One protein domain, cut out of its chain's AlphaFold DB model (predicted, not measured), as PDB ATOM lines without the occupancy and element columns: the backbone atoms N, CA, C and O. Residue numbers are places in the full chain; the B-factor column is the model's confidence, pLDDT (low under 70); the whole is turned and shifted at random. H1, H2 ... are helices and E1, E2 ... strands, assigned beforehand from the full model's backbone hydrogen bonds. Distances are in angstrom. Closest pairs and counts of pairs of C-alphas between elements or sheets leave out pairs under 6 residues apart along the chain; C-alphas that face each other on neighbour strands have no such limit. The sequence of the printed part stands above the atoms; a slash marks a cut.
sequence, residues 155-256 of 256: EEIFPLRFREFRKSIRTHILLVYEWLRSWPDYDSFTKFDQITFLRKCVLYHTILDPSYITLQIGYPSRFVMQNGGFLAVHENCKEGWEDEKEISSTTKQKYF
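Overview. This is residues 155 to 256 of the 256 residues of the protein "NR LBD domain-containing protein" of Loa loa (UniProt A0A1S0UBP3). A small hairpin of two antiparallel strands, E1 and E2, sits at one end of two long helices, H1 and H2, which cross at a steep tilt; the last residues of H2 pack on the hairpin. A short helix, H3, lies at the hairpin's end, away from both long helices, after a long stretch with no named element. The printed part has 102 residues, mostly helix, in the order H1 H2 E1 E2 H3. It is loose, with a radius of gyration of the C-alphas of 15.9 A, and elongated, spanning 50 by 31 by 21 A.

Along the chain. E1 is residues 222 to 224 and E2 residues 229 to 232, 6.0 and 10.3 A long. H2, residues 191 to 217, is 37.2 A long, with a kink of 37 degrees near residue 204. H1, residues 162 to 181, is 28.6 A long, from C-alpha 162 at (77.362, 151.734, 104.720), with a kink of 36 degrees near residue 169. H3, residues 249 to 255, is 10.3 A long and ends at C-alpha 255 (88.576, 150.664, 100.032).

Arrangement. In the hairpin, N 223 and O 231 are 2.8 A apart, within hydrogen-bond range. Residues 158 to 159 pair, parallel, with residues 229 to 230 of E2. The closest C-alphas of H2 and E1 are those of Thr 214 and Val 224, 5.1 A. H1 touches H2 with residues 172 to 180 alone, closest at the C-alphas of Ile 173 and Val 202, 6.1 A; the tilt is steep, 63 degrees, opposite ways. H3 is apart from H1, H2 and E1. Every O i to N i+4 pair is within hydrogen-bond range in H3, 14 of 16 in H1 and 21 of 23 in H2.

Size, cuts and confidence. The two farthest C-alphas, of Ser 188 and Asn 236, are 50.6 A apart. The printed part has no cut; the link E2 to H3 is long. Residue 220 is under pLDDT 70.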
ATOM      1  N   GLU A 155      67.311 134.686 108.231       86.88
ATOM      2  CA  GLU A 155      66.199 135.558 107.857       86.88
ATOM      3  C   GLU A 155      66.297 136.949 108.503       86.88
ATOM      4  O   GLU A 155      65.570 137.861 108.116       86.88
ATOM      5  N   GLU A 156      67.153 137.116 109.516       88.00
ATOM      6  CA  GLU A 156      67.357 138.381 110.235       88.00
ATOM      7  C   GLU A 156      68.523 139.209 109.674       88.00
ATOM      8  O   GLU A 156      68.626 140.392 110.007       88.00
ATOM      9  N   ILE A 157      69.391 138.622 108.842       91.31
ATOM     10  CA  ILE A 157      70.483 139.347 108.178       91.31
ATOM     11  C   ILE A 157      70.006 140.038 106.895       91.31
ATOM     12  O   ILE A 157      69.088 139.577 106.218       91.31
ATOM     13  N   PHE A 158      70.645 141.150 106.537       92.50
ATOM     14  CA  PHE A 158      70.217 142.007 105.424       92.50
ATOM     15  C   PHE A 158      71.411 142.583 104.646       92.50
ATOM     16  O   PHE A 158      72.488 142.719 105.220       92.50
ATOM     17  N   PRO A 159      71.267 142.954 103.359       93.88
ATOM     18  CA  PRO A 159      72.349 143.589 102.607       93.88
ATOM     19  C   PRO A 159      72.862 144.865 103.294       93.88
ATOM     20  O   PRO A 159      72.083 145.734 103.691       93.88
ATOM     21  N   LEU A 160      74.182 144.987 103.454       93.88
ATOM     22  CA  LEU A 160      74.799 146.068 104.217       93.88
ATOM     23  C   LEU A 160      74.580 147.435 103.553       93.88
ATOM     24  O   LEU A 160      74.945 147.672 102.406       93.88
ATOM     25  N   ARG A 161      74.092 148.402 104.334       92.44
ATOM     26  CA  ARG A 161      74.105 149.825 103.972       92.44
ATOM     27  C   ARG A 161      75.194 150.531 104.774       92.44
ATOM     28  O   ARG A 161      75.112 150.623 105.998       92.44
ATOM     29  N   PHE A 162      76.201 151.084 104.105       90.38
ATOM     30  CA  PHE A 162      77.362 151.734 104.720       90.38
ATOM     31  C   PHE A 162      76.963 152.907 105.611       90.38
ATOM     32  O   PHE A 162      77.565 153.125 106.664       90.38
ATOM     33  N   ARG A 163      75.940 153.678 105.231       90.94
ATOM     34  CA  ARG A 163      75.419 154.758 106.077       90.94
ATOM     35  C   ARG A 163      74.852 154.238 107.398       90.94
ATOM     36  O   ARG A 163      75.024 154.884 108.428       90.94
ATOM     37  N   GLU A 164      74.167 153.100 107.383       90.38
ATOM     38  CA  GLU A 164      73.581 152.492 108.585       90.38
ATOM     39  C   GLU A 164      74.652 151.815 109.431       90.38
ATOM     40  O   GLU A 164      74.702 152.025 110.643       90.38
ATOM     41  N   PHE A 165      75.590 151.127 108.780       91.50
ATOM     42  CA  PHE A 165      76.776 150.589 109.429       91.50
ATOM     43  C   PHE A 165      77.557 151.678 110.173       91.50
ATOM     44  O   PHE A 165      77.800 151.548 111.372       91.50
ATOM     45  N   ARG A 166      77.849 152.816 109.528       91.19
ATOM     46  CA  ARG A 166      78.541 153.942 110.181       91.19
ATOM     47  C   ARG A 166      77.793 154.487 111.393       91.19
ATOM     48  O   ARG A 166      78.423 154.839 112.389       91.19
ATOM     49  N   LYS A 167      76.458 154.526 111.348       92.31
ATOM     50  CA  LYS A 167      75.634 154.917 112.504       92.31
ATOM     51  C   LYS A 167      75.730 153.908 113.654       92.31
ATOM     52  O   LYS A 167      75.612 154.311 114.807       92.31
ATOM     53  N   SER A 168      75.997 152.636 113.357       93.62
ATOM     54  CA  SER A 168      76.151 151.571 114.357       93.62
ATOM     55  C   SER A 168      77.532 151.519 115.030       93.62
ATOM     56  O   SER A 168      77.658 150.904 116.086       93.62
ATOM     57  N   ILE A 169      78.554 152.211 114.499       93.12
ATOM     58  CA  ILE A 169      79.935 152.168 115.028       93.12
ATOM     59  C   ILE A 169      79.993 152.549 116.511       93.12
ATOM     60  O   ILE A 169      80.647 151.870 117.298       93.12
ATOM     61  N   ARG A 170      79.287 153.611 116.932       95.31
ATOM     62  CA  ARG A 170      79.278 154.019 118.350       95.31
ATOM     63  C   ARG A 170      78.676 152.938 119.243       95.31
ATOM     64  O   ARG A 170      79.183 152.709 120.334       95.31
ATOM     65  N   THR A 171      77.636 152.260 118.769       95.75
ATOM     66  CA  THR A 171      77.018 151.132 119.471       95.75
ATOM     67  C   THR A 171      77.981 149.953 119.582       95.75
ATOM     68  O   THR A 171      78.102 149.377 120.657       95.75
ATOM     69  N   HIS A 172      78.729 149.633 118.524       95.00
ATOM     70  CA  HIS A 172      79.768 148.602 118.578       95.00
ATOM     71  C   HIS A 172      80.868 148.947 119.595       95.00
ATOM     72  O   HIS A 172      81.206 148.113 120.430       95.00
ATOM     73  N   ILE A 173      81.354 150.194 119.607       96.56
ATOM     74  CA  ILE A 173      82.324 150.663 120.612       96.56
ATOM     75  C   ILE A 173      81.769 150.491 122.033       96.56
ATOM     76  O   ILE A 173      82.508 150.079 122.923       96.56
ATOM     77  N   LEU A 174      80.482 150.782 122.254       96.44
ATOM     78  CA  LEU A 174      79.839 150.591 123.558       96.44
ATOM     79  C   LEU A 174      79.786 149.116 123.974       96.44
ATOM     80  O   LEU A 174      80.064 148.823 125.133       96.44
ATOM     81  N   LEU A 175      79.481 148.199 123.050       95.44
ATOM     82  CA  LEU A 175      79.484 146.759 123.329       95.44
ATOM     83  C   LEU A 175      80.888 146.258 123.699       95.44
ATOM     84  O   LEU A 175      81.040 145.555 124.694       95.44
ATOM     85  N   VAL A 176      81.917 146.672 122.953       95.69
ATOM     86  CA  VAL A 176      83.318 146.319 123.249       95.69
ATOM     87  C   VAL A 176      83.774 146.928 124.577       95.69
ATOM     88  O   VAL A 176      84.459 146.280 125.363       95.69
ATOM     89  N   TYR A 177      83.378 148.168 124.864       95.69
ATOM     90  CA  TYR A 177      83.668 148.796 126.150       95.69
ATOM     91  C   TYR A 177      83.012 148.046 127.314       95.69
ATOM     92  O   TYR A 177      83.632 147.852 128.356       95.69
ATOM     93  N   GLU A 178      81.768 147.606 127.145       94.06
ATOM     94  CA  GLU A 178      81.072 146.819 128.155       94.06
ATOM     95  C   GLU A 178      81.723 145.451 128.382       94.06
ATOM     96  O   GLU A 178      81.855 145.035 129.531       94.06
ATOM     97  N   TRP A 179      82.182 144.799 127.312       93.69
ATOM     98  CA  TRP A 179      82.971 143.572 127.393       93.69
ATOM     99  C   TRP A 179      84.282 143.766 128.162       93.69
ATOM    100  O   TRP A 179      84.619 142.975 129.033       93.69
ATOM    101  N   LEU A 180      85.005 144.857 127.900       93.81
ATOM    102  CA  LEU A 180      86.226 145.169 128.645       93.81
ATOM    103  C   LEU A 180      85.943 145.395 130.130       93.81
ATOM    104  O   LEU A 180      86.688 144.919 130.976       93.81
ATOM    105  N   ARG A 181      84.836 146.065 130.465       92.12
ATOM    106  CA  ARG A 181      84.436 146.254 131.866       92.12
ATOM    107  C   ARG A 181      84.030 144.964 132.571       92.12
ATOM    108  O   ARG A 181      83.955 144.960 133.795       92.12
ATOM    109  N   SER A 182      83.738 143.895 131.835       90.00
ATOM    110  CA  SER A 182      83.473 142.589 132.430       90.00
ATOM    111  C   SER A 182      84.724 141.737 132.585       90.00
ATOM    112  O   SER A 182      84.623 140.646 133.151       90.00
ATOM    113  N   TRP A 183      85.898 142.211 132.161       89.06
ATOM    114  CA  TRP A 183      87.159 141.573 132.516       89.06
ATOM    115  C   TRP A 183      87.389 141.692 134.021       89.06
ATOM    116  O   TRP A 183      86.980 142.690 134.624       89.06
ATOM    117  N   PRO A 184      88.018 140.683 134.659       87.12
ATOM    118  CA  PRO A 184      88.580 140.912 135.975       87.12
ATOM    119  C   PRO A 184      89.399 142.187 135.880       87.12
ATOM    120  O   PRO A 184      90.119 142.389 134.899       87.12
ATOM    121  N   ASP A 185      89.260 143.035 136.891       87.88
ATOM    122  CA  ASP A 185      90.328 143.960 137.187       87.88
ATOM    123  C   ASP A 185      90.580 145.113 136.204       87.88
ATOM    124  O   ASP A 185      91.446 145.951 136.421       87.88
ATOM    125  N   TYR A 186      89.751 145.254 135.175       91.38
ATOM    126  CA  TYR A 186      89.878 146.325 134.190       91.38
ATOM    127  C   TYR A 186      89.835 147.741 134.796       91.38
ATOM    128  O   TYR A 186      90.489 148.663 134.298       91.38
ATOM    129  N   ASP A 187      89.081 147.938 135.882       91.75
ATOM    130  CA  ASP A 187      88.959 149.249 136.540       91.75
ATOM    131  C   ASP A 187      90.240 149.700 137.258       91.75
ATOM    132  O   ASP A 187      90.391 150.886 137.547       91.75
ATOM    133  N   SER A 188      91.151 148.761 137.498       95.62
ATOM    134  CA  SER A 188      92.460 148.943 138.119       95.62
ATOM    135  C   SER A 188      93.462 149.661 137.224       95.62
ATOM    136  O   SER A 188      94.344 150.387 137.687       95.62
ATOM    137  N   PHE A 189      93.301 149.477 135.914       95.56
ATOM    138  CA  PHE A 189      94.167 150.076 134.919       95.56
ATOM    139  C   PHE A 189      94.108 151.598 134.970       95.56
ATOM    140  O   PHE A 189      93.067 152.217 135.224       95.56
ATOM    141  N   THR A 190      95.229 152.226 134.615       97.81
ATOM    142  CA  THR A 190      95.249 153.673 134.423       97.81
ATOM    143  C   THR A 190      94.263 154.070 133.324       97.81
ATOM    144  O   THR A 190      93.952 153.300 132.410       97.81
ATOM    145  N   LYS A 191      93.788 155.319 133.347       96.31
ATOM    146  CA  LYS A 191      92.894 155.810 132.287       96.31
ATOM    147  C   LYS A 191      93.539 155.741 130.904       96.31
ATOM    148  O   LYS A 191      92.845 155.477 129.926       96.31
ATOM    149  N   PHE A 192      94.850 155.955 130.829       97.75
ATOM    150  CA  PHE A 192      95.601 155.833 129.584       97.75
ATOM    151  C   PHE A 192      95.568 154.397 129.042       97.75
ATOM    152  O   PHE A 192      95.281 154.192 127.859       97.75
ATOM    153  N   ASP A 193      95.771 153.408 129.911       97.56
ATOM    154  CA  ASP A 193      95.738 151.996 129.531       97.56
ATOM    155  C   ASP A 193      94.325 151.554 129.150       97.56
ATOM    156  O   ASP A 193      94.150 150.957 128.091       97.56
ATOM    157  N   GLN A 194      93.294 151.941 129.914       96.75
ATOM    158  CA  GLN A 194      91.888 151.672 129.570       96.75
ATOM    159  C   GLN A 194      91.535 152.196 128.168       96.75
ATOM    160  O   GLN A 194      90.929 151.491 127.360       96.75
ATOM    161  N   ILE A 195      91.952 153.425 127.838       96.56
ATOM    162  CA  ILE A 195      91.741 154.005 126.504       96.56
ATOM    163  C   ILE A 195      92.512 153.217 125.437       96.56
ATOM    164  O   ILE A 195      91.995 152.991 124.339       96.56
ATOM    165  N   THR A 196      93.738 152.794 125.743       97.50
ATOM    166  CA  THR A 196      94.581 152.019 124.825       97.50
ATOM    167  C   THR A 196      93.984 150.642 124.538       97.50
ATOM    168  O   THR A 196      93.873 150.267 123.367       97.50
ATOM    169  N   PHE A 197      93.532 149.925 125.568       97.19
ATOM    170  CA  PHE A 197      92.831 148.650 125.430       97.19
ATOM    171  C   PHE A 197      91.537 148.808 124.644       97.19
ATOM    172  O   PHE A 197      91.342 148.085 123.670       97.19
ATOM    173  N   LEU A 198      90.706 149.808 124.964       96.81
ATOM    174  CA  LEU A 198      89.475 150.065 124.218       96.81
ATOM    175  C   LEU A 198      89.742 150.262 122.723       96.81
ATOM    176  O   LEU A 198      89.091 149.631 121.895       96.81
ATOM    177  N   ARG A 199      90.723 151.096 122.361       97.44
ATOM    178  CA  ARG A 199      91.077 151.331 120.951       97.44
ATOM    179  C   ARG A 199      91.519 150.047 120.251       97.44
ATOM    180  O   ARG A 199      91.063 149.783 119.144       97.44
ATOM    181  N   LYS A 200      92.383 149.252 120.890       97.06
ATOM    182  CA  LYS A 200      92.885 147.989 120.327       97.06
ATOM    183  C   LYS A 200      91.766 146.959 120.174       97.06
ATOM    184  O   LYS A 200      91.595 146.410 119.092       97.06
ATOM    185  N   CYS A 201      90.965 146.750 121.215       96.25
ATOM    186  CA  CYS A 201      89.867 145.790 121.191       96.25
ATOM    187  C   CYS A 201      88.791 146.170 120.175       96.25
ATOM    188  O   CYS A 201      88.317 145.290 119.471       96.25
ATOM    189  N   VAL A 202      88.459 147.455 120.010       96.56
ATOM    190  CA  VAL A 202      87.522 147.882 118.953       96.56
ATOM    191  C   VAL A 202      88.028 147.474 117.566       96.56
ATOM    192  O   VAL A 202      87.247 146.980 116.755       96.56
ATOM    193  N   LEU A 203      89.329 147.625 117.292       95.38
ATOM    194  CA  LEU A 203      89.913 147.191 116.017       95.38
ATOM    195  C   LEU A 203      89.845 145.670 115.848       95.38
ATOM    196  O   LEU A 203      89.449 145.198 114.786       95.38
ATOM    197  N   TYR A 204      90.175 144.907 116.893       95.19
ATOM    198  CA  TYR A 204      90.107 143.445 116.846       95.19
ATOM    199  C   TYR A 204      88.677 142.944 116.643       95.19
ATOM    200  O   TYR A 204      88.437 142.138 115.748       95.19
ATOM    201  N   HIS A 205      87.712 143.468 117.397       94.44
ATOM    202  CA  HIS A 205      86.305 143.088 117.276       94.44
ATOM    203  C   HIS A 205      85.682 143.497 115.937       94.44
ATOM    204  O   HIS A 205      84.797 142.802 115.449       94.44
ATOM    205  N   THR A 206      86.181 144.551 115.281       92.50
ATOM    206  CA  THR A 206      85.729 144.920 113.925       92.50
ATOM    207  C   THR A 206      86.054 143.837 112.886       92.50
ATOM    208  O   THR A 206      85.395 143.776 111.854       92.50
ATOM    209  N   ILE A 207      87.034 142.966 113.152       91.88
ATOM    210  CA  ILE A 207      87.432 141.863 112.262       91.88
ATOM    211  C   ILE A 207      86.910 140.520 112.787       91.88
ATOM    212  O   ILE A 207      86.370 139.712 112.027       91.88
ATOM    213  N   LEU A 208      87.062 140.279 114.090       93.75
ATOM    214  CA  LEU A 208      86.705 139.012 114.719       93.75
ATOM    215  C   LEU A 208      85.192 138.815 114.805       93.75
ATOM    216  O   LEU A 208      84.739 137.716 114.498       93.75
ATOM    217  N   ASP A 209      84.411 139.850 115.150       93.12
ATOM    218  CA  ASP A 209      82.955 139.697 115.258       93.12
ATOM    219  C   ASP A 209      82.349 139.293 113.910       93.12
ATOM    220  O   ASP A 209      81.640 138.283 113.878       93.12
ATOM    221  N   PRO A 210      82.632 139.991 112.786       92.88
ATOM    222  CA  PRO A 210      82.054 139.592 111.511       92.88
ATOM    223  C   PRO A 210      82.479 138.189 111.075       92.88
ATOM    224  O   PRO A 210      81.657 137.406 110.604       92.88
ATOM    225  N   SER A 211      83.748 137.835 111.293       92.00
ATOM    226  CA  SER A 211      84.277 136.511 110.944       92.00
ATOM    227  C   SER A 211      83.588 135.398 111.738       92.00
ATOM    228  O   SER A 211      83.152 134.399 111.168       92.00
ATOM    229  N   TYR A 212      83.449 135.587 113.052       91.81
ATOM    230  CA  TYR A 212      82.821 134.615 113.939       91.81
ATOM    231  C   TYR A 212      81.326 134.464 113.647       91.81
ATOM    232  O   TYR A 212      80.845 133.345 113.489       91.81
ATOM    233  N   ILE A 213      80.601 135.574 113.491       91.94
ATOM    234  CA  ILE A 213      79.170 135.559 113.159       91.94
ATOM    235  C   ILE A 213      78.941 134.886 111.800       91.94
ATOM    236  O   ILE A 213      78.074 134.027 111.682       91.94
ATOM    237  N   THR A 214      79.749 135.217 110.790       92.19
ATOM    238  CA  THR A 214      79.671 134.594 109.458       92.19
ATOM    239  C   THR A 214      79.824 133.075 109.537       92.19
ATOM    240  O   THR A 214      79.017 132.338 108.963       92.19
ATOM    241  N   LEU A 215      80.817 132.601 110.298       90.38
ATOM    242  CA  LEU A 215      81.042 131.174 110.516       90.38
ATOM    243  C   LEU A 215      79.841 130.507 111.201       90.38
ATOM    244  O   LEU A 215      79.439 129.418 110.805       90.38
ATOM    245  N   GLN A 216      79.255 131.162 112.202       89.06
ATOM    246  CA  GLN A 216      78.125 130.621 112.956       89.06
ATOM    247  C   GLN A 216      76.828 130.518 112.149       89.06
ATOM    248  O   GLN A 216      76.066 129.579 112.361       89.06
ATOM    249  N   ILE A 217      76.565 131.465 111.243       87.81
ATOM    250  CA  ILE A 217      75.385 131.410 110.362       87.81
ATOM    251  C   ILE A 217      75.598 130.343 109.266       87.81
ATOM    252  O   ILE A 217      74.634 129.803 108.730       87.81
ATOM    253  N   GLY A 218      76.851 129.985 108.960       82.06
ATOM    254  CA  GLY A 218      77.187 128.912 108.020       82.06
ATOM    255  C   GLY A 218      77.230 129.349 106.553       82.06
ATOM    256  O   GLY A 218      77.115 128.510 105.662       82.06
ATOM    257  N   TYR A 219      77.401 130.648 106.281       70.06
ATOM    258  CA  TYR A 219      77.432 131.187 104.917       70.06
ATOM    259  C   TYR A 219      78.848 131.595 104.501       70.06
ATOM    260  O   TYR A 219      79.280 132.691 104.841       70.06
ATOM    261  N   PRO A 220      79.560 130.802 103.680       68.00
ATOM    262  CA  PRO A 220      80.828 131.254 103.102       68.00
ATOM    263  C   PRO A 220      80.632 132.349 102.036       68.00
ATOM    264  O   PRO A 220      81.581 133.038 101.676       68.00
ATOM    265  N   SER A 221      79.411 132.517 101.517       82.81
ATOM    266  CA  SER A 221      79.094 133.443 100.422       82.81
ATOM    267  C   SER A 221      78.742 134.864 100.870       82.81
ATOM    268  O   SER A 221      78.655 135.765 100.030       82.81
ATOM    269  N   ARG A 222      78.524 135.078 102.173       89.94
ATOM    270  CA  ARG A 222      78.117 136.362 102.756       89.94
ATOM    271  C   ARG A 222      78.980 136.668 103.966       89.94
ATOM    272  O   ARG A 222      78.998 135.894 104.910       89.94
ATOM    273  N   PHE A 223      79.640 137.816 103.958       92.56
ATOM    274  CA  PHE A 223      80.392 138.315 105.098       92.56
ATOM    275  C   PHE A 223      79.476 139.180 105.963       92.56
ATOM    276  O   PHE A 223      79.079 140.274 105.558       92.56
ATOM    277  N   VAL A 224      79.078 138.661 107.122       93.38
ATOM    278  CA  VAL A 224      78.066 139.254 108.003       93.38
ATOM    279  C   VAL A 224      78.735 140.118 109.064       93.38
ATOM    280  O   VAL A 224      79.518 139.628 109.864       93.38
ATOM    281  N   MET A 225      78.389 141.399 109.104       93.62
ATOM    282  CA  MET A 225      78.889 142.387 110.057       93.62
ATOM    283  C   MET A 225      78.207 142.261 111.429       93.62
ATOM    284  O   MET A 225      77.125 141.693 111.582       93.62
ATOM    285  N   GLN A 226      78.792 142.900 112.442       92.00
ATOM    286  CA  GLN A 226      78.317 142.897 113.832       92.00
ATOM    287  C   GLN A 226      76.919 143.496 114.062       92.00
ATOM    288  O   GLN A 226      76.415 143.426 115.181       92.00
ATOM    289  N   ASN A 227      76.333 144.152 113.056       92.56
ATOM    290  CA  ASN A 227      74.983 144.720 113.096       92.56
ATOM    291  C   ASN A 227      73.956 143.878 112.314       92.56
ATOM    292  O   ASN A 227      72.824 144.326 112.151       92.56
ATOM    293  N   GLY A 228      74.347 142.707 111.801       92.19
ATOM    294  CA  GLY A 228      73.507 141.830 110.979       92.19
ATOM    295  C   GLY A 228      73.471 142.202 109.492       92.19
ATOM    296  O   GLY A 228      72.894 141.465 108.695       92.19
ATOM    297  N   GLY A 229      74.100 143.312 109.095       93.94
ATOM    298  CA  GLY A 229      74.262 143.656 107.686       93.94
ATOM    299  C   GLY A 229      75.338 142.785 107.034       93.94
ATOM    300  O   GLY A 229      76.357 142.539 107.665       93.94
ATOM    301  N   PHE A 230      75.171 142.344 105.789       93.94
ATOM    302  CA  PHE A 230      76.153 141.500 105.104       93.94
ATOM    303  C   PHE A 230      76.618 142.066 103.763       93.94
ATOM    304  O   PHE A 230      75.892 142.788 103.080       93.94
ATOM    305  N   LEU A 231      77.834 141.691 103.379       92.62
ATOM    306  CA  LEU A 231      78.400 141.911 102.053       92.62
ATOM    307  C   LEU A 231      78.473 140.577 101.319       92.62
ATOM    308  O   LEU A 231      78.876 139.565 101.896       92.62
ATOM    309  N   ALA A 232      78.098 140.558 100.046       91.38
ATOM    310  CA  ALA A 232      78.355 139.397  99.210       91.38
ATOM    311  C   ALA A 232      79.865 139.214  98.987       91.38
ATOM    312  O   ALA A 232      80.581 140.182  98.731       91.38
ATOM    313  N   VAL A 233      80.337 137.970  99.071       87.62
ATOM    314  CA  VAL A 233      81.755 137.617  98.861       87.62
ATOM    315  C   VAL A 233      82.030 137.256  97.398       87.62
ATOM    316  O   VAL A 233      83.129 137.463  96.896       87.62
ATOM    317  N   HIS A 234      81.031 136.732  96.684       84.38
ATOM    318  CA  HIS A 234      81.173 136.381  95.271       84.38
ATOM    319  C   HIS A 234      81.060 137.612  94.367       84.38
ATOM    320  O   HIS A 234      80.085 138.354  94.460       84.38
ATOM    321  N   GLU A 235      81.979 137.749  93.409       78.12
ATOM    322  CA  GLU A 235      82.050 138.883  92.467       78.12
ATOM    323  C   GLU A 235      80.760 139.104  91.654       78.12
ATOM    324  O   GLU A 235      80.423 140.229  91.286       78.12
ATOM    325  N   ASN A 236      79.997 138.035  91.411       83.00
ATOM    326  CA  ASN A 236      78.753 138.087  90.642       83.00
ATOM    327  C   ASN A 236      77.550 138.601  91.450       83.00
ATOM    328  O   ASN A 236      76.497 138.873  90.874       83.00
ATOM    329  N   CYS A 237      77.675 138.725  92.772       84.31
ATOM    330  CA  CYS A 237      76.602 139.172  93.648       84.31
ATOM    331  C   CYS A 237      76.921 140.571  94.187       84.31
ATOM    332  O   CYS A 237      77.947 140.800  94.819       84.31
ATOM    333  N   LYS A 238      76.022 141.527  93.931       87.19
ATOM    334  CA  LYS A 238      76.193 142.934  94.333       87.19
ATOM    335  C   LYS A 238      75.505 143.286  95.655       87.19
ATOM    336  O   LYS A 238      75.480 144.460  96.013       87.19
ATOM    337  N   GLU A 239      74.948 142.302  96.365       91.06
ATOM    338  CA  GLU A 239      74.252 142.533  97.637       91.06
ATOM    339  C   GLU A 239      75.200 143.170  98.667       91.06
ATOM    340  O   GLU A 239      76.288 142.657  98.937       91.06
ATOM    341  N   GLY A 240      74.794 144.315  99.221       90.12
ATOM    342  CA  GLY A 240      75.574 145.111 100.178       90.12
ATOM    343  C   GLY A 240      76.621 146.035  99.534       90.12
ATOM    344  O   GLY A 240      77.160 146.940 100.182       90.12
ATOM    345  N   TRP A 241      76.880 145.862  98.237       92.50
ATOM    346  CA  TRP A 241      77.803 146.681  97.450       92.50
ATOM    347  C   TRP A 241      77.092 147.754  96.621       92.50
ATOM    348  O   TRP A 241      77.735 148.419  95.816       92.50
ATOM    349  N   GLU A 242      75.786 147.955  96.794       92.56
ATOM    350  CA  GLU A 242      75.000 148.877  95.971       92.56
ATOM    351  C   GLU A 242      75.391 150.341  96.204       92.56
ATOM    352  O   GLU A 242      75.910 150.713  97.259       92.56
ATOM    353  N   ASP A 243      75.093 151.214  95.243       92.88
ATOM    354  CA  ASP A 243      75.335 152.644  95.410       92.88
ATOM    355  C   ASP A 243      74.496 153.237  96.560       92.88
ATOM    356  O   ASP A 243      73.323 152.913  96.797       92.88
ATOM    357  N   GLU A 244      75.111 154.168  97.281       91.81
ATOM    358  CA  GLU A 244      74.458 155.018  98.265       91.81
ATOM    359  C   GLU A 244      74.640 156.481  97.880       91.81
ATOM    360  O   GLU A 244      75.609 156.853  97.224       91.81
ATOM    361  N   LYS A 245      73.739 157.349  98.357       90.75
ATOM    362  CA  LYS A 245      73.792 158.799  98.093       90.75
ATOM    363  C   LYS A 245      75.166 159.424  98.400       90.75
ATOM    364  O   LYS A 245      75.511 160.452  97.834       90.75
ATOM    365  N   GLU A 246      75.908 158.830  99.330       89.88
ATOM    366  CA  GLU A 246      77.162 159.354  99.876       89.88
ATOM    367  C   GLU A 246      78.407 158.606  99.363       89.88
ATOM    368  O   GLU A 246      79.515 159.095  99.560       89.88
ATOM    369  N   ILE A 247      78.254 157.426  98.749       91.25
ATOM    370  CA  ILE A 247      79.379 156.583  98.321       91.25
ATOM    371  C   ILE A 247      78.950 155.615  97.208       91.25
ATOM    372  O   ILE A 247      77.930 154.933  97.325       91.25
ATOM    373  N   SER A 248      79.745 155.534  96.139       92.19
ATOM    374  CA  SER A 248      79.518 154.579  95.048       92.19
ATOM    375  C   SER A 248      80.012 153.174  95.403       92.19
ATOM    376  O   SER A 248      80.987 153.005  96.134       92.19
ATOM    377  N   SER A 249      79.384 152.171  94.806       89.75
ATOM    378  CA  SER A 249      79.778 150.761  94.752       89.75
ATOM    379  C   SER A 249      81.258 150.577  94.415       89.75
ATOM    380  O   SER A 249      81.983 149.905  95.142       89.75
ATOM    381  N   THR A 250      81.737 151.261  93.375       89.44
ATOM    382  CA  THR A 250      83.146 151.240  92.955       89.44
ATOM    383  C   THR A 250      84.095 151.749  94.036       89.44
ATOM    384  O   THR A 250      85.177 151.202  94.228       89.44
ATOM    385  N   THR A 251      83.692 152.788  94.771       89.19
ATOM    386  CA  THR A 251      84.483 153.324  95.883       89.19
ATOM    387  C   THR A 251      84.466 152.357  97.061       89.19
ATOM    388  O   THR A 251      85.506 152.144  97.674       89.19
ATOM    389  N   LYS A 252      83.315 151.737  97.358       89.00
ATOM    390  CA  LYS A 252      83.202 150.724  98.414       89.00
ATOM    391  C   LYS A 252      84.177 149.573  98.166       89.00
ATOM    392  O   LYS A 252      85.057 149.369  98.983       89.00
ATOM    393  N   GLN A 253      84.092 148.924  97.007       86.31
ATOM    394  CA  GLN A 253      84.917 147.756  96.660       86.31
ATOM    395  C   GLN A 253      86.423 148.048  96.611       86.31
ATOM    396  O   GLN A 253      87.243 147.147  96.737       86.31
ATOM    397  N   LYS A 254      86.811 149.307  96.377       88.00
ATOM    398  CA  LYS A 254      88.224 149.697  96.333       88.00
ATOM    399  C   LYS A 254      88.848 149.838  97.724       88.00
ATOM    400  O   LYS A 254      90.055 149.659  97.860       88.00
ATOM    401  N   TYR A 255      88.065 150.251  98.719       81.88
ATOM    402  CA  TYR A 255      88.576 150.664 100.032       81.88
ATOM    403  C   TYR A 255      88.107 149.784 101.194       81.88
ATOM    404  O   TYR A 255      88.614 149.953 102.303       81.88
ATOM    405  N   PHE A 256      87.151 148.890 100.954       71.31
ATOM    406  CA  PHE A 256      86.533 148.007 101.937       71.31
ATOM    407  C   PHE A 256      86.440 146.602 101.358       71.31
ATOM    408  O   PHE A 256      86.645 145.658 102.146       71.31
TER     409      PHE A 256